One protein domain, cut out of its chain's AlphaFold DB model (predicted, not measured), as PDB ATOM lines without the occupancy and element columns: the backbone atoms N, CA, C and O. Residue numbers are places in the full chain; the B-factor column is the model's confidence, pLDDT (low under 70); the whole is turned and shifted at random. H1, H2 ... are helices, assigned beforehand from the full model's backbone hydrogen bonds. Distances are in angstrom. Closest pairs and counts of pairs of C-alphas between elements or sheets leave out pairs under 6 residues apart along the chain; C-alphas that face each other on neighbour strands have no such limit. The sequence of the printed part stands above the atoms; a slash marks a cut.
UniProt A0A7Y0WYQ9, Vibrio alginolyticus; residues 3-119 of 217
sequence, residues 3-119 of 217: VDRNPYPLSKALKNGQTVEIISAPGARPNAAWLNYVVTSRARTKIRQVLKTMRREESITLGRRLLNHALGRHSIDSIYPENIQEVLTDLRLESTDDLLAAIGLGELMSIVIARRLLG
ATOM      1  N   VAL A   3      11.470 -43.792  61.027       95.06
ATOM      2  CA  VAL A   3      11.160 -42.393  61.332       95.06
ATOM      3  C   VAL A   3      10.747 -42.341  62.791       95.06
ATOM      4  O   VAL A   3       9.908 -43.135  63.218       95.06
ATOM      5  N   ASP A   4      11.406 -41.486  63.568       93.75
ATOM      6  CA  ASP A   4      11.220 -41.389  65.020       93.75
ATOM      7  C   ASP A   4      11.330 -42.772  65.704       93.75
ATOM      8  O   ASP A   4      10.512 -43.162  66.533       93.75
ATOM      9  N   ARG A   5      12.346 -43.552  65.287       91.94
ATOM     10  CA  ARG A   5      12.675 -44.936  65.716       91.94
ATOM     11  C   ARG A   5      11.654 -46.026  65.353       91.94
ATOM     12  O   ARG A   5      11.932 -47.212  65.554       91.94
ATOM     13  N   ASN A   6      10.534 -45.671  64.729       92.31
ATOM     14  CA  ASN A   6       9.502 -46.616  64.310       92.31
ATOM     15  C   ASN A   6       9.642 -47.006  62.828       92.31
ATOM     16  O   ASN A   6      10.081 -46.181  62.018       92.31
ATOM     17  N   PRO A   7       9.278 -48.243  62.434       94.00
ATOM     18  CA  PRO A   7       9.207 -48.629  61.026       94.00
ATOM     19  C   PRO A   7       8.297 -47.681  60.239       94.00
ATOM     20  O   PRO A   7       7.164 -47.419  60.639       94.00
ATOM     21  N   TYR A   8       8.791 -47.174  59.109       91.38
ATOM     22  CA  TYR A   8       8.069 -46.203  58.291       91.38
ATOM     23  C   TYR A   8       8.031 -46.637  56.815       91.38
ATOM     24  O   TYR A   8       9.100 -46.888  56.231       91.38
ATOM     25  N   PRO A   9       6.835 -46.732  56.194       88.31
ATOM     26  CA  PRO A   9       6.699 -47.060  54.777       88.31
ATOM     27  C   PRO A   9       7.367 -46.010  53.884       88.31
ATOM     28  O   PRO A   9       7.187 -44.814  54.091       88.31
ATOM     29  N   LEU A  10       8.085 -46.451  52.846       86.44
ATOM     30  CA  LEU A  10       8.758 -45.545  51.900       86.44
ATOM     31  C   LEU A  10       7.784 -44.690  51.073       86.44
ATOM     32  O   LEU A  10       8.161 -43.618  50.611       86.44
ATOM     33  N   SER A  11       6.547 -45.154  50.891       80.69
ATOM     34  CA  SER A  11       5.490 -44.441  50.168       80.69
ATOM     35  C   SER A  11       4.798 -43.353  50.989       80.69
ATOM     36  O   SER A  11       4.038 -42.563  50.434       80.69
ATOM     37  N   LYS A  12       5.029 -43.296  52.306       84.38
ATOM     38  CA  LYS A  12       4.376 -42.331  53.189       84.38
ATOM     39  C   LYS A  12       5.180 -41.029  53.233       84.38
ATOM     40  O   LYS A  12       6.391 -41.050  53.437       84.38
ATOM     41  N   ALA A  13       4.505 -39.890  53.073       84.31
ATOM     42  CA  ALA A  13       5.145 -38.574  53.123       84.31
ATOM     43  C   ALA A  13       5.718 -38.262  54.520       84.31
ATOM     44  O   ALA A  13       5.146 -38.663  55.536       84.31
ATOM     45  N   LEU A  14       6.842 -37.541  54.563       89.19
ATOM     46  CA  LEU A  14       7.457 -37.042  55.798       89.19
ATOM     47  C   LEU A  14       6.778 -35.749  56.269       89.19
ATOM     48  O   LEU A  14       6.245 -34.986  55.461       89.19
ATOM     49  N   LYS A  15       6.832 -35.496  57.576       90.00
ATOM     50  CA  LYS A  15       6.420 -34.246  58.225       90.00
ATOM     51  C   LYS A  15       7.646 -33.481  58.720       90.00
ATOM     52  O   LYS A  15       8.695 -34.067  58.989       90.00
ATOM     53  N   ASN A  16       7.502 -32.167  58.870       92.56
ATOM     54  CA  ASN A  16       8.556 -31.333  59.446       92.56
ATOM     55  C   ASN A  16       8.866 -31.757  60.890       92.56
ATOM     56  O   ASN A  16       7.961 -32.101  61.646       92.56
ATOM     57  N   GLY A  17      10.151 -31.717  61.255       93.75
ATOM     58  CA  GLY A  17      10.638 -32.050  62.599       93.75
ATOM     59  C   GLY A  17      10.881 -33.540  62.864       93.75
ATOM     60  O   GLY A  17      11.334 -33.883  63.950       93.75
ATOM     61  N   GLN A  18      10.617 -34.424  61.897       95.50
ATOM     62  CA  GLN A  18      10.845 -35.861  62.066       95.50
ATOM     63  C   GLN A  18      12.320 -36.248  61.907       95.50
ATOM     64  O   GLN A  18      13.011 -35.747  61.017       95.50
ATOM     65  N   THR A  19      12.782 -37.203  62.716       95.75
ATOM     66  CA  THR A  19      14.130 -37.778  62.584       95.75
ATOM     67  C   THR A  19      14.082 -39.019  61.702       95.75
ATOM     68  O   THR A  19      13.369 -39.975  62.008       95.75
ATOM     69  N   VAL A  20      14.855 -39.025  60.612       96.25
ATOM     70  CA  VAL A  20      14.869 -40.114  59.624       96.25
ATOM     71  C   VAL A  20      16.151 -40.932  59.738       96.25
ATOM     72  O   VAL A  20      17.250 -40.393  59.663       96.25
ATOM     73  N   GLU A  21      16.003 -42.248  59.844       95.81
ATOM     74  CA  GLU A  21      17.096 -43.218  59.804       95.81
ATOM     75  C   GLU A  21      16.968 -44.098  58.547       95.81
ATOM     76  O   GLU A  21      15.936 -44.740  58.286       95.81
ATOM     77  N   ILE A  22      18.033 -44.117  57.742       94.19
ATOM     78  CA  ILE A  22      18.101 -44.864  56.483       94.19
ATOM     79  C   ILE A  22      18.788 -46.203  56.742       94.19
ATOM     80  O   ILE A  22      19.967 -46.258  57.067       94.19
ATOM     81  N   ILE A  23      18.044 -47.287  56.541       91.19
ATOM     82  CA  ILE A  23      18.569 -48.651  56.616       91.19
ATOM     83  C   ILE A  23      19.072 -49.027  55.218       91.19
ATOM     84  O   ILE A  23      18.274 -49.091  54.280       91.19
ATOM     85  N   SER A  24      20.379 -49.251  55.072       92.38
ATOM     86  CA  SER A  24      21.038 -49.606  53.806       92.38
ATOM     87  C   SER A  24      21.647 -51.008  53.848       92.38
ATOM     88  O   SER A  24      22.091 -51.450  54.904       92.38
ATOM     89  N   ALA A  25      21.736 -51.675  52.695       92.44
ATOM     90  CA  ALA A  25      22.424 -52.957  52.543       92.44
ATOM     91  C   ALA A  25      23.369 -52.930  51.321       92.44
ATOM     92  O   ALA A  25      22.979 -52.376  50.285       92.44
ATOM     93  N   PRO A  26      24.574 -53.531  51.396       79.81
ATOM     94  CA  PRO A  26      25.456 -53.687  50.240       79.81
ATOM     95  C   PRO A  26      24.767 -54.571  49.191       79.81
ATOM     96  O   PRO A  26      24.516 -55.745  49.435       79.81
ATOM     97  N   GLY A  27      24.398 -53.996  48.046       81.81
ATOM     98  CA  GLY A  27      23.661 -54.695  46.983       81.81
ATOM     99  C   GLY A  27      22.179 -54.329  46.866       81.81
ATOM    100  O   GLY A  27      21.520 -54.788  45.933       81.81
ATOM    101  N   ALA A  28      21.649 -53.466  47.740       84.12
ATOM    102  CA  ALA A  28      20.315 -52.904  47.547       84.12
ATOM    103  C   ALA A  28      20.254 -52.112  46.227       84.12
ATOM    104  O   ALA A  28      21.062 -51.211  45.991       84.12
ATOM    105  N   ARG A  29      19.287 -52.443  45.363       81.12
ATOM    106  CA  ARG A  29      19.064 -51.768  44.077       81.12
ATOM    107  C   ARG A  29      17.816 -50.886  44.128       81.12
ATOM    108  O   ARG A  29      16.879 -51.213  44.863       81.12
ATOM    109  N   PRO A  30      17.766 -49.789  43.352       81.94
ATOM    110  CA  PRO A  30      16.555 -48.994  43.233       81.94
ATOM    111  C   PRO A  30      15.405 -49.836  42.695       81.94
ATOM    112  O   PRO A  30      15.564 -50.573  41.724       81.94
ATOM    113  N   ASN A  31      14.239 -49.696  43.314       79.69
ATOM    114  CA  ASN A  31      13.011 -50.284  42.804       79.69
ATOM    115  C   ASN A  31      12.257 -49.217  42.015       79.69
ATOM    116  O   ASN A  31      11.967 -48.138  42.530       79.69
ATOM    117  N   ALA A  32      11.901 -49.509  40.772       69.69
ATOM    118  CA  ALA A  32      11.193 -48.548  39.946       69.69
ATOM    119  C   ALA A  32       9.778 -48.212  40.428       69.69
ATOM    120  O   ALA A  32       9.289 -47.126  40.129       69.69
ATOM    121  N   ALA A  33       9.155 -49.057  41.258       70.12
ATOM    122  CA  ALA A  33       7.907 -48.719  41.944       70.12
ATOM    123  C   ALA A  33       8.033 -47.444  42.804       70.12
ATOM    124  O   ALA A  33       7.030 -46.807  43.114       70.12
ATOM    125  N   TRP A  34       9.257 -47.023  43.154       81.25
ATOM    126  CA  TRP A  34       9.515 -45.740  43.813       81.25
ATOM    127  C   TRP A  34       9.055 -44.549  42.969       81.25
ATOM    128  O   TRP A  34       8.648 -43.531  43.525       81.25
ATOM    129  N   LEU A  35       9.042 -44.670  41.636       72.56
ATOM    130  CA  LEU A  35       8.521 -43.633  40.741       72.56
ATOM    131  C   LEU A  35       7.020 -43.369  40.931       72.56
ATOM    132  O   LEU A  35       6.552 -42.325  40.481       72.56
ATOM    133  N   ASN A  36       6.282 -44.241  41.619       66.44
ATOM    134  CA  ASN A  36       4.860 -44.027  41.891       66.44
ATOM    135  C   ASN A  36       4.619 -43.070  43.066       66.44
ATOM    136  O   ASN A  36       3.596 -42.401  43.098       66.44
ATOM    137  N   TYR A  37       5.547 -42.985  44.023       72.81
ATOM    138  CA  TYR A  37       5.333 -42.235  45.271       72.81
ATOM    139  C   TYR A  37       6.431 -41.226  45.607       72.81
ATOM    140  O   TYR A  37       6.266 -40.406  46.508       72.81
ATOM    141  N   VAL A  38       7.568 -41.258  44.913       79.06
ATOM    142  CA  VAL A  38       8.625 -40.281  45.147       79.06
ATOM    143  C   VAL A  38       8.219 -38.940  44.520       79.06
ATOM    144  O   VAL A  38       7.797 -38.883  43.362       79.06
ATOM    145  N   VAL A  39       8.338 -37.863  45.300       76.44
ATOM    146  CA  VAL A  39       7.763 -36.549  44.962       76.44
ATOM    147  C   VAL A  39       8.807 -35.595  44.384       76.44
ATOM    148  O   VAL A  39       8.534 -34.867  43.434       76.44
ATOM    149  N   THR A  40      10.024 -35.583  44.931       79.31
ATOM    150  CA  THR A  40      11.017 -34.565  44.568       79.31
ATOM    151  C   THR A  40      11.673 -34.849  43.217       79.31
ATOM    152  O   THR A  40      12.089 -35.973  42.918       79.31
ATOM    153  N   SER A  41      11.838 -33.794  42.416       69.94
ATOM    154  CA  SER A  41      12.429 -33.867  41.075       69.94
ATOM    155  C   SER A  41      13.821 -34.483  41.073       69.94
ATOM    156  O   SER A  41      14.104 -35.408  40.314       69.94
ATOM    157  N   ARG A  42      14.671 -34.041  42.003       78.06
ATOM    158  CA  ARG A  42      16.034 -34.550  42.168       78.06
ATOM    159  C   ARG A  42      16.066 -36.060  42.431       78.06
ATOM    160  O   ARG A  42      16.880 -36.755  41.824       78.06
ATOM    161  N   ALA A  43      15.190 -36.570  43.301       83.75
ATOM    162  CA  ALA A  43      15.132 -37.998  43.609       83.75
ATOM    163  C   ALA A  43      14.638 -38.810  42.406       83.75
ATOM    164  O   ALA A  43      15.258 -39.812  42.054       83.75
ATOM    165  N   ARG A  44      13.585 -38.341  41.721       80.31
ATOM    166  CA  ARG A  44      13.053 -38.986  40.507       80.31
ATOM    167  C   ARG A  44      14.116 -39.105  39.423       80.31
ATOM    168  O   ARG A  44      14.310 -40.192  38.884       80.31
ATOM    169  N   THR A  45      14.841 -38.021  39.146       77.75
ATOM    170  CA  THR A  45      15.926 -38.010  38.154       77.75
ATOM    171  C   THR A  45      17.028 -38.998  38.514       77.75
ATOM    172  O   THR A  45      17.476 -39.751  37.652       77.75
ATOM    173  N   LYS A  46      17.443 -39.057  39.786       84.62
ATOM    174  CA  LYS A  46      18.483 -39.998  40.228       84.62
ATOM    175  C   LYS A  46      18.036 -41.455  40.155       84.62
ATOM    176  O   LYS A  46      18.813 -42.288  39.702       84.62
ATOM    177  N   ILE A  47      16.792 -41.749  40.529       83.94
ATOM    178  CA  ILE A  47      16.218 -43.092  40.391       83.94
ATOM    179  C   ILE A  47      16.241 -43.512  38.920       83.94
ATOM    180  O   ILE A  47      16.802 -44.553  38.603       83.94
ATOM    181  N   ARG A  48      15.744 -42.669  38.009       75.88
ATOM    182  CA  ARG A  48      15.749 -42.962  36.565       75.88
ATOM    183  C   ARG A  48      17.145 -43.138  35.991       75.88
ATOM    184  O   ARG A  48      17.351 -44.050  35.203       75.88
ATOM    185  N   GLN A  49      18.104 -42.308  36.403       81.50
ATOM    186  CA  GLN A  49      19.496 -42.434  35.965       81.50
ATOM    187  C   GLN A  49      20.045 -43.834  36.266       81.50
ATOM    188  O   GLN A  49      20.709 -44.423  35.421       81.50
ATOM    189  N   VAL A  50      19.748 -44.374  37.451       81.56
ATOM    190  CA  VAL A  50      20.191 -45.721  37.825       81.56
ATOM    191  C   VAL A  50      19.363 -46.793  37.114       81.56
ATOM    192  O   VAL A  50      19.933 -47.747  36.595       81.56
ATOM    193  N   LEU A  51      18.041 -46.623  37.006       74.31
ATOM    194  CA  LEU A  51      17.174 -47.558  36.275       74.31
ATOM    195  C   LEU A  51      17.522 -47.647  34.783       74.31
ATOM    196  O   LEU A  51      17.369 -48.705  34.194       74.31
ATOM    197  N   LYS A  52      18.076 -46.592  34.177       69.62
ATOM    198  CA  LYS A  52      18.556 -46.608  32.786       69.62
ATOM    199  C   LYS A  52      19.690 -47.607  32.535       69.62
ATOM    200  O   LYS A  52      19.938 -47.970  31.394       69.62
ATOM    201  N   THR A  53      20.348 -48.072  33.595       71.12
ATOM    202  CA  THR A  53      21.356 -49.140  33.527       71.12
ATOM    203  C   THR A  53      20.776 -50.548  33.746       71.12
ATOM    204  O   THR A  53      21.533 -51.518  33.733       71.12
ATOM    205  N   MET A  54      19.454 -50.690  33.944       68.75
ATOM    206  CA  MET A  54      18.776 -51.993  34.029       68.75
ATOM    207  C   MET A  54      18.664 -52.678  32.666       68.75
ATOM    208  O   MET A  54      18.672 -52.045  31.610       68.75
ATOM    209  N   ARG A  55      18.538 -54.009  32.704       78.44
ATOM    210  CA  ARG A  55      18.365 -54.837  31.507       78.44
ATOM    211  C   ARG A  55      17.013 -54.543  30.853       78.44
ATOM    212  O   ARG A  55      16.013 -54.378  31.544       78.44
ATOM    213  N   ARG A  56      16.979 -54.549  29.517       81.50
ATOM    214  CA  ARG A  56      15.773 -54.269  28.714       81.50
ATOM    215  C   ARG A  56      14.563 -55.111  29.148       81.50
ATOM    216  O   ARG A  56      13.490 -54.556  29.337       81.50
ATOM    217  N   GLU A  57      14.748 -56.405  29.401       83.12
ATOM    218  CA  GLU A  57      13.683 -57.317  29.864       83.12
ATOM    219  C   GLU A  57      13.061 -56.909  31.213       83.12
ATOM    220  O   GLU A  57      11.844 -56.996  31.399       83.12
ATOM    221  N   GLU A  58      13.876 -56.415  32.152       81.56
ATOM    222  CA  GLU A  58      13.398 -55.928  33.452       81.56
ATOM    223  C   GLU A  58      12.551 -54.661  33.268       81.56
ATOM    224  O   GLU A  58      11.474 -54.541  33.860       81.56
ATOM    225  N   SER A  59      12.998 -53.752  32.395       83.12
ATOM    226  CA  SER A  59      12.267 -52.532  32.041       83.12
ATOM    227  C   SER A  59      10.938 -52.836  31.353       83.12
ATOM    228  O   SER A  59       9.930 -52.233  31.711       83.12
ATOM    229  N   ILE A  60      10.895 -53.805  30.433       90.56
ATOM    230  CA  ILE A  60       9.655 -54.238  29.766       90.56
ATOM    231  C   ILE A  60       8.666 -54.799  30.793       90.56
ATOM    232  O   ILE A  60       7.515 -54.361  30.865       90.56
ATOM    233  N   THR A  61       9.120 -55.730  31.636       87.50
ATOM    234  CA  THR A  61       8.281 -56.378  32.660       87.50
ATOM    235  C   THR A  61       7.675 -55.352  33.615       87.50
ATOM    236  O   THR A  61       6.493 -55.399  33.972       87.50
ATOM    237  N   LEU A  62       8.493 -54.392  34.030       81.12
ATOM    238  CA  LEU A  62       8.075 -53.290  34.872       81.12
ATOM    239  C   LEU A  62       7.093 -52.357  34.159       81.12
ATOM    240  O   LEU A  62       6.061 -52.019  34.737       81.12
ATOM    241  N   GLY A  63       7.401 -51.943  32.931       86.44
ATOM    242  CA  GLY A  63       6.540 -51.080  32.135       86.44
ATOM    243  C   GLY A  63       5.157 -51.678  31.947       86.44
ATOM    244  O   GLY A  63       4.164 -50.981  32.132       86.44
ATOM    245  N   ARG A  64       5.085 -52.995  31.711       92.00
ATOM    246  CA  ARG A  64       3.820 -53.734  31.609       92.00
ATOM    247  C   ARG A  64       3.012 -53.644  32.896       92.00
ATOM    248  O   ARG A  64       1.822 -53.351  32.852       92.00
ATOM    249  N   ARG A  65       3.655 -53.833  34.053       82.44
ATOM    250  CA  ARG A  65       2.994 -53.682  35.359       82.44
ATOM    251  C   ARG A  65       2.483 -52.254  35.570       82.44
ATOM    252  O   ARG A  65       1.362 -52.082  36.039       82.44
ATOM    253  N   LEU A  66       3.293 -51.246  35.242       79.25
ATOM    254  CA  LEU A  66       2.936 -49.833  35.407       79.25
ATOM    255  C   LEU A  66       1.796 -49.407  34.478       79.25
ATOM    256  O   LEU A  66       0.925 -48.650  34.903       79.25
ATOM    257  N   LEU A  67       1.801 -49.884  33.234       87.69
ATOM    258  CA  LEU A  67       0.759 -49.598  32.257       87.69
ATOM    259  C   LEU A  67      -0.547 -50.310  32.610       87.69
ATOM    260  O   LEU A  67      -1.570 -49.648  32.681       87.69
ATOM    261  N   ASN A  68      -0.516 -51.602  32.944       85.69
ATOM    262  CA  ASN A  68      -1.714 -52.323  33.389       85.69
ATOM    263  C   ASN A  68      -2.337 -51.694  34.637       85.69
ATOM    264  O   ASN A  68      -3.548 -51.541  34.713       85.69
ATOM    265  N   HIS A  69      -1.514 -51.270  35.600       78.25
ATOM    266  CA  HIS A  69      -2.019 -50.535  36.758       78.25
ATOM    267  C   HIS A  69      -2.719 -49.230  36.346       78.25
ATOM    268  O   HIS A  69      -3.741 -48.869  36.919       78.25
ATOM    269  N   ALA A  70      -2.170 -48.508  35.369       77.50
ATOM    270  CA  ALA A  70      -2.751 -47.266  34.874       77.50
ATOM    271  C   ALA A  70      -4.012 -47.467  34.012       77.50
ATOM    272  O   ALA A  70      -4.882 -46.604  34.016       77.50
ATOM    273  N   LEU A  71      -4.122 -48.601  33.315       81.69
ATOM    274  CA  LEU A  71      -5.303 -49.013  32.545       81.69
ATOM    275  C   LEU A  71      -6.483 -49.447  33.439       81.69
ATOM    276  O   LEU A  71      -7.610 -49.587  32.962       81.69
ATOM    277  N   GLY A  72      -6.250 -49.641  34.742       81.06
ATOM    278  CA  GLY A  72      -7.292 -49.933  35.720       81.06
ATOM    279  C   GLY A  72      -7.948 -51.293  35.486       81.06
ATOM    280  O   GLY A  72      -7.355 -52.331  35.776       81.06
ATOM    281  N   ARG A  73      -9.201 -51.289  35.009       77.94
ATOM    282  CA  ARG A  73      -9.967 -52.518  34.718       77.94
ATOM    283  C   ARG A  73      -9.531 -53.200  33.422       77.94
ATOM    284  O   ARG A  73      -9.801 -54.385  33.250       77.94
ATOM    285  N   HIS A  74      -8.871 -52.465  32.532       82.56
ATOM    286  CA  HIS A  74      -8.353 -53.003  31.284       82.56
ATOM    287  C   HIS A  74      -6.923 -53.503  31.477       82.56
ATOM    288  O   HIS A  74      -6.144 -52.969  32.263       82.56
ATOM    289  N   SER A  75      -6.569 -54.534  30.723       86.88
ATOM    290  CA  SER A  75      -5.179 -54.947  30.543       86.88
ATOM    291  C   SER A  75      -4.680 -54.465  29.187       86.88
ATOM    292  O   SER A  75      -5.472 -54.284  28.263       86.88
ATOM    293  N   ILE A  76      -3.368 -54.306  29.032       86.75
ATOM    294  CA  ILE A  76      -2.767 -54.004  27.729       86.75
ATOM    295  C   ILE A  76      -3.155 -55.046  26.672       86.75
ATOM    296  O   ILE A  76      -3.369 -54.698  25.519       86.75
ATOM    297  N   ASP A  77      -3.326 -56.304  27.083       87.88
ATOM    298  CA  ASP A  77      -3.685 -57.411  26.195       87.88
ATOM    299  C   ASP A  77      -5.163 -57.352  25.755       87.88
ATOM    300  O   ASP A  77      -5.554 -58.030  24.810       87.88
ATOM    301  N   SER A  78      -5.984 -56.528  26.419       87.25
ATOM    302  CA  SER A  78      -7.382 -56.255  26.045       87.25
ATOM    303  C   SER A  78      -7.569 -54.977  25.223       87.25
ATOM    304  O   SER A  78      -8.695 -54.670  24.840       87.25
ATOM    305  N   ILE A  79      -6.499 -54.214  24.977       88.50
ATOM    306  CA  ILE A  79      -6.561 -53.013  24.141       88.50
ATOM    307  C   ILE A  79      -6.567 -53.422  22.670       88.50
ATOM    308  O   ILE A  79      -5.826 -54.319  22.261       88.50
ATOM    309  N   TYR A  80      -7.391 -52.748  21.868       87.75
ATOM    310  CA  TYR A  80      -7.442 -52.978  20.429       87.75
ATOM    311  C   TYR A  80      -6.056 -52.757  19.794       87.75
ATOM    312  O   TYR A  80      -5.425 -51.730  20.062       87.75
ATOM    313  N   PRO A  81      -5.575 -53.681  18.936       87.94
ATOM    314  CA  PRO A  81      -4.265 -53.556  18.291       87.94
ATOM    315  C   PRO A  81      -4.091 -52.249  17.511       87.94
ATOM    316  O   PRO A  81      -2.987 -51.719  17.444       87.94
ATOM    317  N   GLU A  82      -5.184 -51.716  16.966       88.44
ATOM    318  CA  GLU A  82      -5.232 -50.448  16.232       88.44
ATOM    319  C   GLU A  82      -4.794 -49.268  17.113       88.44
ATOM    320  O   GLU A  82      -3.892 -48.526  16.731       88.44
ATOM    321  N   ASN A  83      -5.325 -49.168  18.338       87.94
ATOM    322  CA  ASN A  83      -4.959 -48.118  19.296       87.94
ATOM    323  C   ASN A  83      -3.488 -48.232  19.717       87.94
ATOM    324  O   ASN A  83      -2.798 -47.229  19.886       87.94
ATOM    325  N   ILE A  84      -2.985 -49.460  19.892       90.69
ATOM    326  CA  ILE A  84      -1.565 -49.682  20.197       90.69
ATOM    327  C   ILE A  84      -0.708 -49.205  19.020       90.69
ATOM    328  O   ILE A  84       0.280 -48.503  19.231       90.69
ATOM    329  N   GLN A  85      -1.089 -49.552  17.791       90.31
ATOM    330  CA  GLN A  85      -0.342 -49.198  16.591       90.31
ATOM    331  C   GLN A  85      -0.311 -47.685  16.342       90.31
ATOM    332  O   GLN A  85       0.733 -47.155  15.955       90.31
ATOM    333  N   GLU A  86      -1.417 -46.983  16.591       88.69
ATOM    334  CA  GLU A  86      -1.489 -45.520  16.523       88.69
ATOM    335  C   GLU A  86      -0.495 -44.882  17.503       88.69
ATOM    336  O   GLU A  86       0.383 -44.117  17.101       88.69
ATOM    337  N   VAL A  87      -0.534 -45.307  18.772       89.19
ATOM    338  CA  VAL A  87       0.385 -44.821  19.811       89.19
ATOM    339  C   VAL A  87       1.849 -45.096  19.458       89.19
ATOM    340  O   VAL A  87       2.696 -44.219  19.639       89.19
ATOM    341  N   LEU A  88       2.168 -46.285  18.939       92.00
ATOM    342  CA  LEU A  88       3.526 -46.625  18.501       92.00
ATOM    343  C   LEU A  88       3.991 -45.734  17.345       92.00
ATOM    344  O   LEU A  88       5.119 -45.242  17.370       92.00
ATOM    345  N   THR A  89       3.122 -45.495  16.364       90.50
ATOM    346  CA  THR A  89       3.428 -44.670  15.189       90.50
ATOM    347  C   THR A  89       3.731 -43.232  15.598       90.50
ATOM    348  O   THR A  89       4.752 -42.668  15.197       90.50
ATOM    349  N   ASP A  90       2.898 -42.666  16.466       85.38
ATOM    350  CA  ASP A  90       3.035 -41.284  16.913       85.38
ATOM    351  C   ASP A  90       4.272 -41.074  17.795       85.38
ATOM    352  O   ASP A  90       5.006 -40.094  17.635       85.38
ATOM    353  N   LEU A  91       4.569 -42.048  18.661       84.81
ATOM    354  CA  LEU A  91       5.774 -42.054  19.494       84.81
ATOM    355  C   LEU A  91       7.043 -42.462  18.736       84.81
ATOM    356  O   LEU A  91       8.137 -42.368  19.300       84.81
ATOM    357  N   ARG A  92       6.918 -42.894  17.473       89.50
ATOM    358  CA  ARG A  92       8.006 -43.432  16.639       89.50
ATOM    359  C   ARG A  92       8.717 -44.618  17.297       89.50
ATOM    360  O   ARG A  92       9.946 -44.679  17.329       89.50
ATOM    361  N   LEU A  93       7.933 -45.536  17.848       91.62
ATOM    362  CA  LEU A  93       8.398 -46.775  18.459       91.62
ATOM    363  C   LEU A  93       8.105 -47.954  17.532       91.62
ATOM    364  O   LEU A  93       7.072 -47.995  16.870       91.62
ATOM    365  N   GLU A  94       9.016 -48.924  17.494       90.56
ATOM    366  CA  GLU A  94       8.927 -50.062  16.572       90.56
ATOM    367  C   GLU A  94       8.069 -51.203  17.129       90.56
ATOM    368  O   GLU A  94       7.490 -51.977  16.370       90.56
ATOM    369  N   SER A  95       7.980 -51.321  18.457       93.75
ATOM    370  CA  SER A  95       7.280 -52.427  19.102       93.75
ATOM    371  C   SER A  95       6.617 -52.038  20.422       93.75
ATOM    372  O   SER A  95       7.038 -51.111  21.120       93.75
ATOM    373  N   THR A  96       5.611 -52.820  20.822       93.38
ATOM    374  CA  THR A  96       4.998 -52.731  22.155       93.38
ATOM    375  C   THR A  96       6.037 -52.914  23.261       93.38
ATOM    376  O   THR A  96       5.946 -52.270  24.302       93.38
ATOM    377  N   ASP A  97       7.062 -53.737  23.040       93.38
ATOM    378  CA  ASP A  97       8.155 -53.909  23.996       93.38
ATOM    379  C   ASP A  97       8.974 -52.626  24.168       93.38
ATOM    380  O   ASP A  97       9.376 -52.317  25.289       93.38
ATOM    381  N   ASP A  98       9.170 -51.830  23.117       92.00
ATOM    382  CA  ASP A  98       9.854 -50.536  23.231       92.00
ATOM    383  C   ASP A  98       9.007 -49.517  23.995       92.00
ATOM    384  O   ASP A  98       9.531 -48.793  24.846       92.00
ATOM    385  N   LEU A  99       7.688 -49.522  23.783       92.94
ATOM    386  CA  LEU A  99       6.745 -48.733  24.580       92.94
ATOM    387  C   LEU A  99       6.820 -49.111  26.062       92.94
ATOM    388  O   LEU A  99       6.967 -48.248  26.932       92.94
ATOM    389  N   LEU A 100       6.768 -50.409  26.363       92.19
ATOM    390  CA  LEU A 100       6.862 -50.918  27.726       92.19
ATOM    391  C   LEU A 100       8.227 -50.608  28.347       92.19
ATOM    392  O   LEU A 100       8.289 -50.159  29.490       92.19
ATOM    393  N   ALA A 101       9.321 -50.778  27.608       89.25
ATOM    394  CA  ALA A 101      10.657 -50.428  28.073       89.25
ATOM    395  C   ALA A 101      10.757 -48.932  28.408       89.25
ATOM    396  O   ALA A 101      11.230 -48.585  29.492       89.25
ATOM    397  N   ALA A 102      10.253 -48.051  27.540       85.88
ATOM    398  CA  ALA A 102      10.248 -46.606  27.759       85.88
ATOM    399  C   ALA A 102       9.413 -46.206  28.991       85.88
ATOM    400  O   ALA A 102       9.823 -45.339  29.770       85.88
ATOM    401  N   ILE A 103       8.281 -46.875  29.235       85.94
ATOM    402  CA  ILE A 103       7.493 -46.703  30.466       85.94
ATOM    403  C   ILE A 103       8.272 -47.199  31.692       85.94
ATOM    404  O   ILE A 103       8.338 -46.500  32.705       85.94
ATOM    405  N   GLY A 104       8.890 -48.381  31.621       80.88
ATOM    406  CA  GLY A 104       9.660 -48.962  32.725       80.88
ATOM    407  C   GLY A 104      10.876 -48.123  33.120       80.88
ATOM    408  O   GLY A 104      11.173 -47.957  34.303       80.88
ATOM    409  N   LEU A 105      11.533 -47.508  32.140       79.62
ATOM    410  CA  LEU A 105      12.624 -46.553  32.349       79.62
ATOM    411  C   LEU A 105      12.130 -45.180  32.848       79.62
ATOM    412  O   LEU A 105      12.921 -44.344  33.297       79.62
ATOM    413  N   GLY A 106      10.816 -44.947  32.811       70.12
ATOM    414  CA  GLY A 106      10.165 -43.700  33.201       70.12
ATOM    415  C   GLY A 106      10.328 -42.576  32.177       70.12
ATOM    416  O   GLY A 106      10.121 -41.411  32.529       70.12
ATOM    417  N   GLU A 107      10.729 -42.895  30.948       76.31
ATOM    418  CA  GLU A 107      10.794 -41.954  29.825       76.31
ATOM    419  C   GLU A 107       9.377 -41.545  29.402       76.31
ATOM    420  O   GLU A 107       9.128 -40.359  29.189       76.31
ATOM    421  N   LEU A 108       8.437 -42.495  29.438       80.31
ATOM    422  CA  LEU A 108       7.004 -42.271  29.244       80.31
ATOM    423  C   LEU A 108       6.232 -42.467  30.555       80.31
ATOM    424  O   LEU A 108       6.581 -43.302  31.392       80.31
ATOM    425  N   MET A 109       5.169 -41.686  30.755       76.75
ATOM    426  CA  MET A 109       4.283 -41.843  31.910       76.75
ATOM    427  C   MET A 109       3.160 -42.824  31.576       76.75
ATOM    428  O   MET A 109       2.324 -42.533  30.725       76.75
ATOM    429  N   SER A 110       3.109 -43.954  32.288       81.81
ATOM    430  CA  SER A 110       2.135 -45.032  32.047       81.81
ATOM    431  C   SER A 110       0.685 -44.555  32.004       81.81
ATOM    432  O   SER A 110      -0.087 -45.035  31.189       81.81
ATOM    433  N   ILE A 111       0.325 -43.589  32.845       77.12
ATOM    434  CA  ILE A 111      -1.025 -43.019  32.914       77.12
ATOM    435  C   ILE A 111      -1.425 -42.191  31.695       77.12
ATOM    436  O   ILE A 111      -2.577 -42.239  31.287       77.12
ATOM    437  N   VAL A 112      -0.482 -41.475  31.083       77.25
ATOM    438  CA  VAL A 112      -0.741 -40.700  29.862       77.25
ATOM    439  C   VAL A 112      -0.954 -41.663  28.698       77.25
ATOM    440  O   VAL A 112      -1.934 -41.552  27.969       77.25
ATOM    441  N   ILE A 113      -0.087 -42.676  28.599       86.50
ATOM    442  CA  ILE A 113      -0.213 -43.732  27.591       86.50
ATOM    443  C   ILE A 113      -1.521 -44.511  27.770       86.50
ATOM    444  O   ILE A 113      -2.216 -44.753  26.792       86.50
ATOM    445  N   ALA A 114      -1.897 -44.859  29.004       85.62
ATOM    446  CA  ALA A 114      -3.151 -45.552  29.290       85.62
ATOM    447  C   ALA A 114      -4.377 -44.771  28.794       85.62
ATOM    448  O   ALA A 114      -5.242 -45.355  28.151       85.62
ATOM    449  N   ARG A 115      -4.435 -43.454  29.040       79.75
ATOM    450  CA  ARG A 115      -5.530 -42.600  28.550       79.75
ATOM    451  C   ARG A 115      -5.604 -42.570  27.031       79.75
ATOM    452  O   ARG A 115      -6.681 -42.719  26.469       79.75
ATOM    453  N   ARG A 116      -4.447 -42.441  26.381       82.31
ATOM    454  CA  ARG A 116      -4.352 -42.433  24.922       82.31
ATOM    455  C   ARG A 116      -4.826 -43.752  24.311       82.31
ATOM    456  O   ARG A 116      -5.621 -43.739  23.383       82.31
ATOM    457  N   LEU A 117      -4.415 -44.882  24.888       86.81
ATOM    458  CA  LEU A 117      -4.850 -46.217  24.462       86.81
ATOM    459  C   LEU A 117      -6.361 -46.447  24.632       86.81
ATOM    460  O   LEU A 117      -6.934 -47.254  23.902       86.81
ATOM    461  N   LEU A 118      -6.994 -45.762  25.587       83.88
ATOM    462  CA  LEU A 118      -8.433 -45.838  25.850       83.88
ATOM    463  C   LEU A 118      -9.254 -44.804  25.054       83.88
ATOM    464  O   LEU A 118     -10.477 -44.826  25.142       83.88
ATOM    465  N   GLY A 119      -8.619 -43.931  24.261       69.62
ATOM    466  CA  GLY A 119      -9.322 -43.018  23.351       69.62
ATOM    467  C   GLY A 119     -10.117 -41.897  24.033       69.62
ATOM    468  O   GLY A 119     -11.156 -41.501  23.516       69.62
TER     469      GLY A 119
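AT A GLANCE: This is residues 3 to 119 of the 217 residues of a protein of Vibrio alginolyticus (UniProt A0A7Y0WYQ9). Four mostly crossed helices, H3 to H6, form a head at one end; the pair H1 and H2 sits in the middle, and residues 3 to 31, an open loop without named elements, reach the other end. The 117 printed residues hold six named helices, H1 to H6 in order, and no named strand: all helix. The whole is loose, with radius of gyration of the C-alphas 16.8 A, spanning 53 by 28 by 21 A.

HOW THE PARTS SIT: H3, residues 56 to 71, touches H5, residues 96 to 104, about perpendicular at 84 degrees; closest C-alphas Gly 63 and Gly 104, 3.8 A. H4, residues 81 to 91, touches H6, residues 110 to 117; closest C-alphas Asn 83 and Leu 117, 5.5 A. H1, residues 32 to 36, touches H2, residues 41 to 51; closest C-alphas Leu 35 and Arg 44, 6.5 A. In H2 to H6 every O i to N i+4 pair is within hydrogen-bond range; H1 has 0 of 1, but 2 of 2 O i to N i+3 pairs.

IN THESE COORDINATES: H3 measures 22.1 A from C-alpha 56 at (15.773, -54.269, 28.714). H6 ends at C-alpha 117, (-4.850, -46.217, 24.462).

THE WHOLE: The printed part has no cut and no long link. Residues 32, 36, 41, 52, 54 and 119 have pLDDT under 70.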